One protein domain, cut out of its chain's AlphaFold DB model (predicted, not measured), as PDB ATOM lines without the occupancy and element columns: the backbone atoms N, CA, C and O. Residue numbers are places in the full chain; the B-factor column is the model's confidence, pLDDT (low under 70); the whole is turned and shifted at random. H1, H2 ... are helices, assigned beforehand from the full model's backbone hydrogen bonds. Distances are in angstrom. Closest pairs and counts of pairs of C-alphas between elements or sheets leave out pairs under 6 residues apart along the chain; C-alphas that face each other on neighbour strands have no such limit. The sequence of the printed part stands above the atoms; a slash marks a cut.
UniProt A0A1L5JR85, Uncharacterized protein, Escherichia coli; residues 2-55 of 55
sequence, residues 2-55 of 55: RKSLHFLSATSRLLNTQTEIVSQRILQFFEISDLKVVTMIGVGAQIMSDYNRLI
ATOM      1  N   ARG A   2      -2.809 -63.925  -7.565       69.44
ATOM      2  CA  ARG A   2      -3.938 -63.251  -8.257       69.44
ATOM      3  C   ARG A   2      -4.816 -62.346  -7.366       69.44
ATOM      4  O   ARG A   2      -5.117 -61.229  -7.757       69.44
ATOM      5  N   LYS A   3      -5.167 -62.791  -6.150       69.81
ATOM      6  CA  LYS A   3      -5.967 -62.008  -5.179       69.81
ATOM      7  C   LYS A   3      -5.251 -60.745  -4.671       69.81
ATOM      8  O   LYS A   3      -5.888 -59.718  -4.494       69.81
ATOM      9  N   SER A   4      -3.933 -60.815  -4.476       74.81
ATOM     10  CA  SER A   4      -3.118 -59.679  -4.016       74.81
ATOM     11  C   SER A   4      -2.950 -58.625  -5.115       74.81
ATOM     12  O   SER A   4      -3.112 -57.441  -4.849       74.81
ATOM     13  N   LEU A   5      -2.757 -59.058  -6.367       78.62
ATOM     14  CA  LEU A   5      -2.772 -58.176  -7.542       78.62
ATOM     15  C   LEU A   5      -4.121 -57.464  -7.712       78.62
ATOM     16  O   LEU A   5      -4.167 -56.269  -7.987       78.62
ATOM     17  N   HIS A   6      -5.219 -58.191  -7.502       81.81
ATOM     18  CA  HIS A   6      -6.564 -57.626  -7.580       81.81
ATOM     19  C   HIS A   6      -6.825 -56.591  -6.478       81.81
ATOM     20  O   HIS A   6      -7.446 -55.561  -6.732       81.81
ATOM     21  N   PHE A   7      -6.324 -56.848  -5.267       83.00
ATOM     22  CA  PHE A   7      -6.409 -55.913  -4.149       83.00
ATOM     23  C   PHE A   7      -5.578 -54.651  -4.403       83.00
ATOM     24  O   PHE A   7      -6.093 -53.554  -4.232       83.00
ATOM     25  N   LEU A   8      -4.344 -54.801  -4.897       81.31
ATOM     26  CA  LEU A   8      -3.466 -53.683  -5.254       81.31
ATOM     27  C   LEU A   8      -4.058 -52.809  -6.370       81.31
ATOM     28  O   LEU A   8      -3.979 -51.585  -6.324       81.31
ATOM     29  N   SER A   9      -4.685 -53.430  -7.369       88.06
ATOM     30  CA  SER A   9      -5.386 -52.705  -8.431       88.06
ATOM     31  C   SER A   9      -6.608 -51.950  -7.898       88.06
ATOM     32  O   SER A   9      -6.829 -50.799  -8.274       88.06
ATOM     33  N   ALA A  10      -7.380 -52.557  -6.993       87.88
ATOM     34  CA  ALA A  10      -8.535 -51.909  -6.378       87.88
ATOM     35  C   ALA A  10      -8.127 -50.717  -5.496       87.88
ATOM     36  O   ALA A  10      -8.731 -49.651  -5.605       87.88
ATOM     37  N   THR A  11      -7.080 -50.861  -4.679       84.44
ATOM     38  CA  THR A  11      -6.558 -49.758  -3.861       84.44
ATOM     39  C   THR A  11      -5.936 -48.660  -4.714       84.44
ATOM     40  O   THR A  11      -6.191 -47.489  -4.459       84.44
ATOM     41  N   SER A  12      -5.200 -49.004  -5.775       86.69
ATOM     42  CA  SER A  12      -4.659 -48.019  -6.720       86.69
ATOM     43  C   SER A  12      -5.762 -47.214  -7.415       86.69
ATOM     44  O   SER A  12      -5.668 -45.989  -7.485       86.69
ATOM     45  N   ARG A  13      -6.846 -47.863  -7.865       89.56
ATOM     46  CA  ARG A  13      -7.997 -47.161  -8.461       89.56
ATOM     47  C   ARG A  13      -8.683 -46.240  -7.458       89.56
ATOM     48  O   ARG A  13      -8.970 -45.102  -7.804       89.56
ATOM     49  N   LEU A  14      -8.897 -46.705  -6.227       91.81
ATOM     50  CA  LEU A  14      -9.492 -45.897  -5.162       91.81
ATOM     51  C   LEU A  14      -8.654 -44.639  -4.877       91.81
ATOM     52  O   LEU A  14      -9.200 -43.538  -4.827       91.81
ATOM     53  N   LEU A  15      -7.334 -44.797  -4.736       88.44
ATOM     54  CA  LEU A  15      -6.407 -43.690  -4.487       88.44
ATOM     55  C   LEU A  15      -6.370 -42.698  -5.650       88.44
ATOM     56  O   LEU A  15      -6.392 -41.492  -5.415       88.44
ATOM     57  N   ASN A  16      -6.370 -43.182  -6.896       87.06
ATOM     58  CA  ASN A  16      -6.427 -42.308  -8.065       87.06
ATOM     59  C   ASN A  16      -7.731 -41.512  -8.112       87.06
ATOM     60  O   ASN A  16      -7.688 -40.297  -8.270       87.06
ATOM     61  N   THR A  17      -8.879 -42.161  -7.902       91.81
ATOM     62  CA  THR A  17     -10.176 -41.469  -7.859       91.81
ATOM     63  C   THR A  17     -10.222 -40.435  -6.737       91.81
ATOM     64  O   THR A  17     -10.692 -39.320  -6.943       91.81
ATOM     65  N   GLN A  18      -9.703 -40.762  -5.552       91.94
ATOM     66  CA  GLN A  18      -9.658 -39.812  -4.444       91.94
ATOM     67  C   GLN A  18      -8.747 -38.616  -4.754       91.94
ATOM     68  O   GLN A  18      -9.127 -37.476  -4.500       91.94
ATOM     69  N   THR A  19      -7.578 -38.867  -5.344       91.12
ATOM     70  CA  THR A  19      -6.630 -37.820  -5.751       91.12
ATOM     71  C   THR A  19      -7.240 -36.898  -6.804       91.12
ATOM     72  O   THR A  19      -7.099 -35.681  -6.710       91.12
ATOM     73  N   GLU A  20      -7.963 -37.455  -7.774       92.50
ATOM     74  CA  GLU A  20      -8.645 -36.697  -8.822       92.50
ATOM     75  C   GLU A  20      -9.756 -35.807  -8.245       92.50
ATOM     76  O   GLU A  20      -9.792 -34.610  -8.532       92.50
ATOM     77  N   ILE A  21     -10.594 -36.346  -7.350       92.62
ATOM     78  CA  ILE A  21     -11.647 -35.581  -6.663       92.62
ATOM     79  C   ILE A  21     -11.043 -34.423  -5.860       92.62
ATOM     80  O   ILE A  21     -11.519 -33.292  -5.949       92.62
ATOM     81  N   VAL A  22      -9.990 -34.683  -5.080       88.44
ATOM     82  CA  VAL A  22      -9.325 -33.647  -4.276       88.44
ATOM     83  C   VAL A  22      -8.699 -32.580  -5.174       88.44
ATOM     84  O   VAL A  22      -8.870 -31.390  -4.915       88.44
ATOM     85  N   SER A  23      -8.046 -32.981  -6.265       86.56
ATOM     86  CA  SER A  23      -7.430 -32.050  -7.219       86.56
ATOM     87  C   SER A  23      -8.471 -31.143  -7.879       86.56
ATOM     88  O   SER A  23      -8.278 -29.930  -7.941       86.56
ATOM     89  N   GLN A  24      -9.611 -31.698  -8.302       89.38
ATOM     90  CA  GLN A  24     -10.714 -30.913  -8.864       89.38
ATOM     91  C   GLN A  24     -11.296 -29.930  -7.843       89.38
ATOM     92  O   GLN A  24     -11.580 -28.786  -8.189       89.38
ATOM     93  N   ARG A  25     -11.439 -30.332  -6.575       86.50
ATOM     94  CA  ARG A  25     -11.908 -29.440  -5.501       86.50
ATOM     95  C   ARG A  25     -10.942 -28.294  -5.226       86.50
ATOM     96  O   ARG A  25     -11.394 -27.177  -5.003       86.50
ATOM     97  N   ILE A  26      -9.637 -28.553  -5.262       82.88
ATOM     98  CA  ILE A  26      -8.609 -27.519  -5.107       82.88
ATOM     99  C   ILE A  26      -8.665 -26.533  -6.280       82.88
ATOM    100  O   ILE A  26      -8.636 -25.326  -6.063       82.88
ATOM    101  N   LEU A  27      -8.806 -27.025  -7.513       83.69
ATOM    102  CA  LEU A  27      -8.959 -26.163  -8.688       83.69
ATOM    103  C   LEU A  27     -10.231 -25.312  -8.610       83.69
ATOM    104  O   LEU A  27     -10.147 -24.105  -8.798       83.69
ATOM    105  N   GLN A  28     -11.370 -25.902  -8.238       83.38
ATOM    106  CA  GLN A  28     -12.619 -25.166  -7.999       83.38
ATOM    107  C   GLN A  28     -12.456 -24.113  -6.899       83.38
ATOM    108  O   GLN A  28     -12.975 -23.007  -7.010       83.38
ATOM    109  N   PHE A  29     -11.718 -24.436  -5.836       82.31
ATOM    110  CA  PHE A  29     -11.415 -23.481  -4.780       82.31
ATOM    111  C   PHE A  29     -10.614 -22.292  -5.318       82.31
ATOM    112  O   PHE A  29     -10.960 -21.158  -5.001       82.31
ATOM    113  N   PHE A  30      -9.598 -22.515  -6.155       79.06
ATOM    114  CA  PHE A  30      -8.835 -21.429  -6.781       79.06
ATOM    115  C   PHE A  30      -9.627 -20.650  -7.836       79.06
ATOM    116  O   PHE A  30      -9.413 -19.453  -7.975       79.06
ATOM    117  N   GLU A  31     -10.536 -21.302  -8.559       79.69
ATOM    118  CA  GLU A  31     -11.385 -20.664  -9.570       79.69
ATOM    119  C   GLU A  31     -12.438 -19.739  -8.939       79.69
ATOM    120  O   GLU A  31     -12.746 -18.680  -9.481       79.69
ATOM    121  N   ILE A  32     -12.969 -20.120  -7.774       79.06
ATOM    122  CA  ILE A  32     -14.006 -19.361  -7.058       79.06
ATOM    123  C   ILE A  32     -13.397 -18.337  -6.089       79.06
ATOM    124  O   ILE A  32     -14.023 -17.321  -5.780       79.06
ATOM    125  N   SER A  33     -12.192 -18.590  -5.576       77.38
ATOM    126  CA  SER A  33     -11.541 -17.674  -4.638       77.38
ATOM    127  C   SER A  33     -10.947 -16.475  -5.365       77.38
ATOM    128  O   SER A  33     -10.225 -16.620  -6.348       77.38
ATOM    129  N   ASP A  34     -11.174 -15.277  -4.824       80.88
ATOM    130  CA  ASP A  34     -10.463 -14.084  -5.272       80.88
ATOM    131  C   ASP A  34      -8.952 -14.309  -5.097       80.88
ATOM    132  O   ASP A  34      -8.469 -14.618  -3.998       80.88
ATOM    133  N   LEU A  35      -8.202 -14.143  -6.190       78.56
ATOM    134  CA  LEU A  35      -6.747 -14.249  -6.228       78.56
ATOM    135  C   LEU A  35      -6.097 -13.414  -5.113       78.56
ATOM    136  O   LEU A  35      -5.076 -13.818  -4.553       78.56
ATOM    137  N   LYS A  36      -6.711 -12.288  -4.732       78.38
ATOM    138  CA  LYS A  36      -6.267 -11.441  -3.622       78.38
ATOM    139  C   LYS A  36      -6.312 -12.155  -2.268       78.38
ATOM    140  O   LYS A  36      -5.379 -12.013  -1.479       78.38
ATOM    141  N   VAL A  37      -7.361 -12.931  -1.997       81.31
ATOM    142  CA  VAL A  37      -7.524 -13.692  -0.746       81.31
ATOM    143  C   VAL A  37      -6.538 -14.856  -0.702       81.31
ATOM    144  O   VAL A  37      -5.840 -15.033   0.295       81.31
ATOM    145  N   VAL A  38      -6.409 -15.594  -1.807       80.44
ATOM    146  CA  VAL A  38      -5.435 -16.690  -1.943       80.44
ATOM    147  C   VAL A  38      -4.007 -16.186  -1.730       80.44
ATOM    148  O   VAL A  38      -3.238 -16.780  -0.973       80.44
ATOM    149  N   THR A  39      -3.667 -15.058  -2.352       81.00
ATOM    150  CA  THR A  39      -2.345 -14.436  -2.222       81.00
ATOM    151  C   THR A  39      -2.093 -13.976  -0.788       81.00
ATOM    152  O   THR A  39      -1.014 -14.210  -0.256       81.00
ATOM    153  N   MET A  40      -3.088 -13.384  -0.120       84.69
ATOM    154  CA  MET A  40      -2.959 -12.938   1.271       84.69
ATOM    155  C   MET A  40      -2.698 -14.104   2.233       84.69
ATOM    156  O   MET A  40      -1.817 -14.003   3.087       84.69
ATOM    157  N   ILE A  41      -3.405 -15.226   2.065       85.31
ATOM    158  CA  ILE A  41      -3.179 -16.442   2.861       85.31
ATOM    159  C   ILE A  41      -1.792 -17.026   2.566       85.31
ATOM    160  O   ILE A  41      -1.060 -17.359   3.496       85.31
ATOM    161  N   GLY A  42      -1.404 -17.112   1.290       86.06
ATOM    162  CA  GLY A  42      -0.097 -17.632   0.882       86.06
ATOM    163  C   GLY A  42       1.075 -16.811   1.427       86.06
ATOM    164  O   GLY A  42       2.032 -17.378   1.951       86.06
ATOM    165  N   VAL A  43       0.981 -15.481   1.367       86.81
ATOM    166  CA  VAL A  43       1.983 -14.564   1.934       86.81
ATOM    167  C   VAL A  43       2.019 -14.678   3.459       86.81
ATOM    168  O   VAL A  43       3.098 -14.790   4.034       86.81
ATOM    169  N   GLY A  44       0.857 -14.724   4.120       87.69
ATOM    170  CA  GLY A  44       0.784 -14.915   5.570       87.69
ATOM    171  C   GLY A  44       1.423 -16.229   6.031       87.69
ATOM    172  O   GLY A  44       2.156 -16.246   7.019       87.69
ATOM    173  N   ALA A  45       1.209 -17.318   5.287       89.31
ATOM    174  CA  ALA A  45       1.816 -18.616   5.569       89.31
ATOM    175  C   ALA A  45       3.344 -18.608   5.386       89.31
ATOM    176  O   ALA A  45       4.053 -19.190   6.206       89.31
ATOM    177  N   GLN A  46       3.860 -17.928   4.355       89.19
ATOM    178  CA  GLN A  46       5.306 -17.772   4.148       89.19
ATOM    179  C   GLN A  46       5.950 -16.966   5.277       89.19
ATOM    180  O   GLN A  46       6.910 -17.438   5.875       89.19
ATOM    181  N   ILE A  47       5.362 -15.825   5.650       88.56
ATOM    182  CA  ILE A  47       5.854 -15.002   6.767       88.56
ATOM    183  C   ILE A  47       5.886 -15.812   8.069       88.56
ATOM    184  O   ILE A  47       6.872 -15.767   8.800       88.56
ATOM    185  N   MET A  48       4.832 -16.586   8.352       87.44
ATOM    186  CA  MET A  48       4.773 -17.448   9.538       87.44
ATOM    187  C   MET A  48       5.857 -18.536   9.516       87.44
ATOM    188  O   MET A  48       6.496 -18.808  10.531       87.44
ATOM    189  N   SER A  49       6.080 -19.156   8.355       89.25
ATOM    190  CA  SER A  49       7.124 -20.166   8.174       89.25
ATOM    191  C   SER A  49       8.529 -19.580   8.340       89.25
ATOM    192  O   SER A  49       9.392 -20.227   8.933       89.25
ATOM    193  N   ASP A  50       8.765 -18.375   7.828       91.00
ATOM    194  CA  ASP A  50      10.050 -17.687   7.932       91.00
ATOM    195  C   ASP A  50      10.322 -17.231   9.366       91.00
ATOM    196  O   ASP A  50      11.431 -17.404   9.865       91.00
ATOM    197  N   TYR A  51       9.301 -16.742  10.074       88.88
ATOM    198  CA  TYR A  51       9.399 -16.418  11.495       88.88
ATOM    199  C   TYR A  51       9.770 -17.647  12.338       88.88
ATOM    200  O   TYR A  51      10.699 -17.587  13.138       88.88
ATOM    201  N   ASN A  52       9.122 -18.792  12.095       88.44
ATOM    202  CA  ASN A  52       9.464 -20.055  12.761       88.44
ATOM    203  C   ASN A  52      10.883 -20.557  12.455       88.44
ATOM    204  O   ASN A  52      11.397 -21.378  13.203       88.44
ATOM    205  N   ARG A  53      11.508 -20.119  11.357       87.25
ATOM    206  CA  ARG A  53      12.900 -20.458  11.024       87.25
ATOM    207  C   ARG A  53      13.928 -19.547  11.693       87.25
ATOM    208  O   ARG A  53      15.110 -19.877  11.675       87.25
ATOM    209  N   LEU A  54      13.497 -18.397  12.209       84.81
ATOM    210  CA  LEU A  54      14.350 -17.407  12.867       84.81
ATOM    211  C   LEU A  54      14.425 -17.590  14.393       84.81
ATOM    212  O   LEU A  54      15.236 -16.922  15.032       84.81
ATOM    213  N   ILE A  55      13.588 -18.464  14.958       72.12
ATOM    214  CA  ILE A  55      13.564 -18.864  16.374       72.12
ATOM    215  C   ILE A  55      14.245 -20.225  16.512       72.12
ATOM    216  O   ILE A  55      14.983 -20.404  17.505       72.12
TER     217      ILE A  55
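This is residues 2 to 55 of the 55 residues of an uncharacterized protein of Escherichia coli (UniProt A0A1L5JR85). Two straight helices meet near their ends in an open V, the long H1 making one arm and the shorter H2 the other, with a two-residue link at the corner. Away from that corner both arms stick out free, with nothing between them. The printed part has 54 residues with two named helices, H1 then H2, and no named strand; the class is all helix. The whole is extended, with a radius of gyration of the C-alphas of 18.7 A, and flat, spanning 53 by 34 by 5 A.

H1 holds residues 2 to 32 and is 45.0 A long, from C-alpha 2 at (-3.938, -63.251, -8.257) to C-alpha 32 at (-14.006, -19.361, -7.058). H2 holds residues 35 to 54 and is 28.6 A long, ending with C-alpha 54 at (14.350, -17.407, 12.867).

H1 and H2 are close but not clearly touching; their closest C-alphas, those of Phe 30 and Val 38, are 7.6 A apart. They run opposite ways at a steep tilt of 69 degrees, only just short of about perpendicular. In H1 and H2 every O i to N i+4 pair is within hydrogen-bond range.

The C-alphas farthest apart, those of Arg 2 and Ile 55, are 53.7 A apart. The printed part has no cut, and the link from H1 to H2 is tight. Mean pLDDT of the printed part is 84.6; residues 2 to 3 are under 70.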